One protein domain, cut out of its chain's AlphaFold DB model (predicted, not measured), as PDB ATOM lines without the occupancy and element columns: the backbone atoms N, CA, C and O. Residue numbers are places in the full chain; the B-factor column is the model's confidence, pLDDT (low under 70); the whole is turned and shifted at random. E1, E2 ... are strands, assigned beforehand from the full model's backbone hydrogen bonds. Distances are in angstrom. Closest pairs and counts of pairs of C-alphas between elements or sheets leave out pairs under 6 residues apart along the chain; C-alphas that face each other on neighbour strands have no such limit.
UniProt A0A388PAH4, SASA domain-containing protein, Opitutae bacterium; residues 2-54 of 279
ATOM      1  N   SER A   2     189.020 212.352 275.253       94.50
ATOM      2  CA  SER A   2     189.267 211.615 274.010       94.50
ATOM      3  C   SER A   2     188.438 210.336 273.979       94.50
ATOM      4  O   SER A   2     188.234 209.717 275.018       94.50
ATOM      5  N   VAL A   3     187.980 209.928 272.802       96.44
ATOM      6  CA  VAL A   3     187.313 208.649 272.564       96.44
ATOM      7  C   VAL A   3     188.049 207.892 271.477       96.44
ATOM      8  O   VAL A   3     188.400 208.466 270.446       96.44
ATOM      9  N   GLU A   4     188.269 206.608 271.736       97.19
ATOM     10  CA  GLU A   4     188.908 205.658 270.836       97.19
ATOM     11  C   GLU A   4     187.916 204.546 270.486       97.19
ATOM     12  O   GLU A   4     187.335 203.915 271.374       97.19
ATOM     13  N   PHE A   5     187.688 204.335 269.191       96.94
ATOM     14  CA  PHE A   5     186.811 203.286 268.676       96.94
ATOM     15  C   PHE A   5     187.163 202.961 267.225       96.94
ATOM     16  O   PHE A   5     187.292 203.870 266.407       96.94
ATOM     17  N   ALA A   6     187.282 201.673 266.890       94.25
ATOM     18  CA  ALA A   6     187.484 201.216 265.510       94.25
ATOM     19  C   ALA A   6     188.664 201.902 264.778       94.25
ATOM     20  O   ALA A   6     188.543 202.278 263.616       94.25
ATOM     21  N   GLY A   7     189.790 202.105 265.474       94.50
ATOM     22  CA  GLY A   7     190.978 202.784 264.936       94.50
ATOM     23  C   GLY A   7     190.874 204.314 264.872       94.50
ATOM     24  O   GLY A   7     191.866 204.983 264.598       94.50
ATOM     25  N   GLN A   8     189.707 204.890 265.167       96.81
ATOM     26  CA  GLN A   8     189.543 206.334 265.279       96.81
ATOM     27  C   GLN A   8     189.884 206.810 266.687       96.81
ATOM     28  O   GLN A   8     189.515 206.167 267.671       96.81
ATOM     29  N   LYS A   9     190.500 207.990 266.776       97.19
ATOM     30  CA  LYS A   9     190.701 208.735 268.019       97.19
ATOM     31  C   LYS A   9     190.218 210.165 267.831       97.19
ATOM     32  O   LYS A   9     190.761 210.898 267.009       97.19
ATOM     33  N   LYS A  10     189.195 210.571 268.583       96.31
ATOM     34  CA  LYS A  10     188.602 211.916 268.504       96.31
ATOM     35  C   LYS A  10     188.479 212.550 269.876       96.31
ATOM     36  O   LYS A  10     188.390 211.847 270.874       96.31
ATOM     37  N   SER A  11     188.442 213.878 269.923       95.31
ATOM     38  CA  SER A  11     188.343 214.626 271.176       95.31
ATOM     39  C   SER A  11     187.137 215.553 271.191       95.31
ATOM     40  O   SER A  11     186.755 216.109 270.166       95.31
ATOM     41  N   ALA A  12     186.565 215.735 272.377       92.94
ATOM     42  CA  ALA A  12     185.508 216.700 272.640       92.94
ATOM     43  C   ALA A  12     185.730 217.404 273.979       92.94
ATOM     44  O   ALA A  12     186.351 216.868 274.914       92.94
ATOM     45  N   GLN A  13     185.200 218.620 274.061       92.50
ATOM     46  CA  GLN A  13     185.104 219.387 275.290       92.50
ATOM     47  C   GLN A  13     183.678 219.289 275.826       92.50
ATOM     48  O   GLN A  13     182.719 219.313 275.058       92.50
ATOM     49  N   ALA A  14     183.559 219.131 277.141       90.75
ATOM     50  CA  ALA A  14     182.269 219.213 277.797       90.75
ATOM     51  C   ALA A  14     181.788 220.667 277.841       90.75
ATOM     52  O   ALA A  14     182.593 221.585 277.995       90.75
ATOM     53  N   ASP A  15     180.483 220.849 277.697       89.00
ATOM     54  CA  ASP A  15     179.799 222.116 277.897       89.00
ATOM     55  C   ASP A  15     179.803 222.520 279.384       89.00
ATOM     56  O   ASP A  15     180.275 221.786 280.259       89.00
ATOM     57  N   ALA A  16     179.245 223.696 279.684       92.25
ATOM     58  CA  ALA A  16     179.144 224.217 281.050       92.25
ATOM     59  C   ALA A  16     178.337 223.311 282.003       92.25
ATOM     60  O   ALA A  16     178.442 223.448 283.218       92.25
ATOM     61  N   THR A  17     177.547 222.376 281.467       86.62
ATOM     62  CA  THR A  17     176.757 221.401 282.234       86.62
ATOM     63  C   THR A  17     177.454 220.044 282.370       86.62
ATOM     64  O   THR A  17     176.876 219.103 282.908       86.62
ATOM     65  N   GLY A  18     178.688 219.914 281.873       87.00
ATOM     66  CA  GLY A  18     179.449 218.666 281.887       87.00
ATOM     67  C   GLY A  18     179.055 217.673 280.786       87.00
ATOM     68  O   GLY A  18     179.613 216.574 280.731       87.00
ATOM     69  N   ARG A  19     178.136 218.032 279.879       86.25
ATOM     70  CA  ARG A  19     177.747 217.180 278.749       86.25
ATOM     71  C   ARG A  19     178.701 217.375 277.588       86.25
ATOM     72  O   ARG A  19     179.147 218.475 277.300       86.25
ATOM     73  N   TRP A  20     178.977 216.306 276.869       89.00
ATOM     74  CA  TRP A  20     179.814 216.337 275.680       89.00
ATOM     75  C   TRP A  20     179.209 215.402 274.645       89.00
ATOM     76  O   TRP A  20     178.530 214.429 274.972       89.00
ATOM     77  N   SER A  21     179.468 215.700 273.382       88.12
ATOM     78  CA  SER A  21     179.182 214.801 272.275       88.12
ATOM     79  C   SER A  21     180.340 214.867 271.296       88.12
ATOM     80  O   SER A  21     181.076 215.854 271.247       88.12
ATOM     81  N   LEU A  22     180.530 213.796 270.540       90.00
ATOM     82  CA  LEU A  22     181.478 213.762 269.439       90.00
ATOM     83  C   LEU A  22     180.913 212.900 268.328       90.00
ATOM     84  O   LEU A  22     180.110 211.999 268.566       90.00
ATOM     85  N   ARG A  23     181.374 213.173 267.113       90.62
ATOM     86  CA  ARG A  23     180.981 212.430 265.926       90.62
ATOM     87  C   ARG A  23     182.193 211.713 265.352       90.62
ATOM     88  O   ARG A  23     183.155 212.353 264.925       90.62
ATOM     89  N   LEU A  24     182.134 210.387 265.362       90.88
ATOM     90  CA  LEU A  24     183.085 209.535 264.658       90.88
ATOM     91  C   LEU A  24     182.877 209.659 263.143       90.88
ATOM     92  O   LEU A  24     181.783 210.000 262.687       90.88
ATOM     93  N   ASP A  25     183.935 209.421 262.377       93.44
ATOM     94  CA  ASP A  25     183.833 209.290 260.925       93.44
ATOM     95  C   ASP A  25     183.005 208.046 260.579       93.44
ATOM     96  O   ASP A  25     182.952 207.111 261.390       93.44
ATOM     97  N   PRO A  26     182.343 208.015 259.407       92.25
ATOM     98  CA  PRO A  26     181.581 206.851 258.978       92.25
ATOM     99  C   PRO A  26     182.416 205.567 259.057       92.25
ATOM    100  O   PRO A  26     183.571 205.534 258.635       92.25
ATOM    101  N   LEU A  27     181.820 204.508 259.597       91.62
ATOM    102  CA  LEU A  27     182.427 203.185 259.698       91.62
ATOM    103  C   LEU A  27     181.647 202.217 258.814       91.62
ATOM    104  O   LEU A  27     180.417 202.246 258.803       91.62
ATOM    105  N   ALA A  28     182.359 201.334 258.117       93.69
ATOM    106  CA  ALA A  28     181.730 200.181 257.491       93.69
ATOM    107  C   ALA A  28     181.106 199.273 258.565       93.69
ATOM    108  O   ALA A  28     181.627 199.166 259.686       93.69
ATOM    109  N   ALA A  29     179.999 198.617 258.214       94.31
ATOM    110  CA  ALA A  29     179.405 197.600 259.068       94.31
ATOM    111  C   ALA A  29     180.421 196.481 259.346       94.31
ATOM    112  O   ALA A  29     181.210 196.116 258.477       94.31
ATOM    113  N   SER A  30     180.413 195.950 260.565       95.00
ATOM    114  CA  SER A  30     181.301 194.863 260.970       95.00
ATOM    115  C   SER A  30     180.618 193.959 261.984       95.00
ATOM    116  O   SER A  30     180.120 194.433 263.007       95.00
ATOM    117  N   ALA A  31     180.647 192.656 261.701       95.25
ATOM    118  CA  ALA A  31     180.229 191.603 262.620       95.25
ATOM    119  C   ALA A  31     181.198 191.419 263.803       95.25
ATOM    120  O   ALA A  31     180.835 190.794 264.797       95.25
ATOM    121  N   GLU A  32     182.412 191.968 263.715       95.19
ATOM    122  CA  GLU A  32     183.381 191.952 264.806       95.19
ATOM    123  C   GLU A  32     183.051 193.051 265.823       95.19
ATOM    124  O   GLU A  32     183.025 194.249 265.501       95.19
ATOM    125  N   SER A  33     182.796 192.642 267.067       94.88
ATOM    126  CA  SER A  33     182.552 193.587 268.148       94.88
ATOM    127  C   SER A  33     183.858 194.180 268.670       94.88
ATOM    128  O   SER A  33     184.911 193.549 268.684       94.88
ATOM    129  N   ARG A  34     183.804 195.454 269.063       95.81
ATOM    130  CA  ARG A  34     184.977 196.240 269.458       95.81
ATOM    131  C   ARG A  34     184.722 196.969 270.768       95.81
ATOM    132  O   ARG A  34     183.578 197.182 271.167       95.81
ATOM    133  N   LYS A  35     185.802 197.376 271.432       96.81
ATOM    134  CA  LYS A  35     185.745 198.222 272.625       96.81
ATOM    135  C   LYS A  35     185.711 199.692 272.228       96.81
ATOM    136  O   LYS A  35     186.507 200.124 271.394       96.81
ATOM    137  N   LEU A  36     184.813 200.453 272.845       96.00
ATOM    138  CA  LEU A  36     184.817 201.911 272.825       96.00
ATOM    139  C   LEU A  36     185.358 202.404 274.163       96.00
ATOM    140  O   LEU A  36     184.842 202.035 275.217       96.00
ATOM    141  N   ILE A  37     186.385 203.250 274.121       97.31
ATOM    142  CA  ILE A  37     187.050 203.762 275.321       97.31
ATOM    143  C   ILE A  37     186.970 205.284 275.317       97.31
ATOM    144  O   ILE A  37     187.449 205.931 274.389       97.31
ATOM    145  N   ALA A  38     186.408 205.865 276.374       95.38
ATOM    146  CA  ALA A  38     186.443 207.298 276.641       95.38
ATOM    147  C   ALA A  38     187.446 207.598 277.758       95.38
ATOM    148  O   ALA A  38     187.423 206.950 278.799       95.38
ATOM    149  N   THR A  39     188.318 208.586 277.553       95.69
ATOM    150  CA  THR A  39     189.348 209.006 278.514       95.69
ATOM    151  C   THR A  39     189.185 210.486 278.872       95.69
ATOM    152  O   THR A  39     189.172 211.371 278.003       95.69
ATOM    153  N   GLY A  40     189.043 210.759 280.168       93.25
ATOM    154  CA  GLY A  40     188.990 212.098 280.751       93.25
ATOM    155  C   GLY A  40     190.345 212.809 280.710       93.25
ATOM    156  O   GLY A  40     191.385 212.188 280.510       93.25
ATOM    157  N   LYS A  41     190.348 214.135 280.910       89.62
ATOM    158  CA  LYS A  41     191.603 214.916 280.986       89.62
ATOM    159  C   LYS A  41     192.485 214.496 282.170       89.62
ATOM    160  O   LYS A  41     193.695 214.641 282.103       89.62
ATOM    161  N   ASP A  42     191.862 213.982 283.223       92.12
ATOM    162  CA  ASP A  42     192.490 213.444 284.432       92.12
ATOM    163  C   ASP A  42     192.948 211.981 284.279       92.12
ATOM    164  O   ASP A  42     193.373 211.363 285.249       92.12
ATOM    165  N   GLY A  43     192.840 211.401 283.078       92.75
ATOM    166  CA  GLY A  43     193.271 210.036 282.782       92.75
ATOM    167  C   GLY A  43     192.268 208.938 283.151       92.75
ATOM    168  O   GLY A  43     192.502 207.779 282.804       92.75
ATOM    169  N   ARG A  44     191.131 209.260 283.790       95.06
ATOM    170  CA  ARG A  44     190.085 208.262 284.081       95.06
ATOM    171  C   ARG A  44     189.466 207.729 282.792       95.06
ATOM    172  O   ARG A  44     189.209 208.493 281.861       95.06
ATOM    173  N   LYS A  45     189.191 206.424 282.761       95.38
ATOM    174  CA  LYS A  45     188.634 205.732 281.594       95.38
ATOM    175  C   LYS A  45     187.234 205.196 281.873       95.38
ATOM    176  O   LYS A  45     186.973 204.674 282.953       95.38
ATOM    177  N   ALA A  46     186.367 205.299 280.876       94.75
ATOM    178  CA  ALA A  46     185.104 204.583 280.792       94.75
ATOM    179  C   ALA A  46     185.135 203.702 279.541       94.75
ATOM    180  O   ALA A  46     185.551 204.156 278.473       94.75
ATOM    181  N   GLU A  47     184.711 202.450 279.673       95.56
ATOM    182  CA  GLU A  47     184.751 201.468 278.594       95.56
ATOM    183  C   GLU A  47     183.356 200.904 278.337       95.56
ATOM    184  O   GLU A  47     182.634 200.547 279.268       95.56
ATOM    185  N   VAL A  48     183.008 200.789 277.057       93.81
ATOM    186  CA  VAL A  48     181.887 199.981 276.585       93.81
ATOM    187  C   VAL A  48     182.468 198.868 275.722       93.81
ATOM    188  O   VAL A  48     183.050 199.119 274.667       93.81
ATOM    189  N   SER A  49     182.344 197.639 276.207       95.25
ATOM    190  CA  SER A  49     182.732 196.438 275.471       95.25
ATOM    191  C   SER A  49     181.602 195.961 274.556       95.25
ATOM    192  O   SER A  49     180.444 196.327 274.746       95.25
ATOM    193  N   ASP A  50     181.957 195.115 273.586       95.44
ATOM    194  CA  ASP A  50     181.010 194.433 272.702       95.44
ATOM    195  C   ASP A  50     180.140 195.390 271.857       95.44
ATOM    196  O   ASP A  50     178.923 195.244 271.751       95.44
ATOM    197  N   VAL A  51     180.761 196.400 271.242       95.44
ATOM    198  CA  VAL A  51     180.084 197.356 270.353       95.44
ATOM    199  C   VAL A  51     180.173 196.877 268.902       95.44
ATOM    200  O   VAL A  51     181.267 196.764 268.345       95.44
ATOM    201  N   LEU A  52     179.017 196.633 268.282       95.50
ATOM    202  CA  LEU A  52     178.883 196.309 266.857       95.50
ATOM    203  C   LEU A  52     178.636 197.574 266.027       95.50
ATOM    204  O   LEU A  52     178.081 198.555 266.521       95.50
ATOM    205  N   VAL A  53     179.009 197.534 264.745       95.88
ATOM    206  CA  VAL A  53     178.680 198.588 263.772       95.88
ATOM    207  C   VAL A  53     177.805 197.982 262.686       95.88
ATOM    208  O   VAL A  53     178.195 197.010 262.047       95.88
ATOM    209  N   GLY A  54     176.629 198.561 262.480       94.94
ATOM    210  CA  GLY A  54     175.648 198.080 261.519       94.94
ATOM    211  C   GLY A  54     174.435 198.998 261.458       94.94
ATOM    212  O   GLY A  54     174.514 200.179 261.812       94.94
TER     213      GLY A  54
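AT A GLANCE: This is residues 2 to 54 of the 279 residues of the protein "SASA domain-containing protein" of Opitutae bacterium (UniProt A0A388PAH4). A short hairpin, E1 and E2, and a long bent hairpin, E3 and E4, stand side by side in one twisted, curled four-stranded sheet. A long loop, residues 12 to 29, runs out past the end of E2, folds back and returns to the far end of E3; its residues 14 to 19 stick out. The printed part has 53 residues, with no named helix and four strands along the chain, E1, E2, E3 and E4; the order across the sheet is E2, E1, E3, E4, antiparallel throughout. The class is all strand, with 27 residues in named elements. The whole is elongated, 37 by 20 by 16 A, and only just loose, close to compact, with a radius of gyration of the C-alphas of 12.1 A.

HOW THE PARTS SIT: E1, residues 2 to 5, and E2, residues 8 to 11, form a hairpin with a tight link, antiparallel at 160 degrees. The C-alphas of Ser 11 and Ser 2 face each other at 4.2 A, and N 3 and O 10 are within hydrogen-bond range at 2.8 A. E3, residues 30 to 39, is the neighbour of E1, antiparallel at 167 degrees. Here C-alphas 3 and 38 face each other at 4.4 A, and N 39 and O 2 are 2.8 A apart. E4, residues 45 to 53, forms a hairpin with E3, antiparallel at 161 degrees, with a tight link. C-alphas 35 and 49 face each other at 4.5 A; N 38 and O 46 are 2.8 A apart, and N 30 and O 53 are 2.9 A apart. E3 bends by 59 degrees at residue 33 and E4 by 70 degrees at residue 50. E2 and E4 are the edge strands, and they are apart. The sheet is twisted, with C-alphas up to 4.2 A off its best plane.

IN THESE COORDINATES: E1 begins at C-alpha 2, (189.267, 211.615, 274.010), and measures 10.2 A from first to last C-alpha, as does E2. E3, the longest strand with 10 residues, measures 23.9 A and begins at C-alpha 30, (181.301, 194.863, 260.970). E4 measures 21.6 A and ends at C-alpha 53, (178.680, 198.588, 263.772).

THE WHOLE: The two C-alphas farthest apart are those of Ala 16 and Ala 31, at 37.5 A. The link from E2 to E3 is long, with 18 residues, and residues 14 to 19 in it stand free. The printed part has no cut. Its mean pLDDT is 93.6, and no printed residue is under 70.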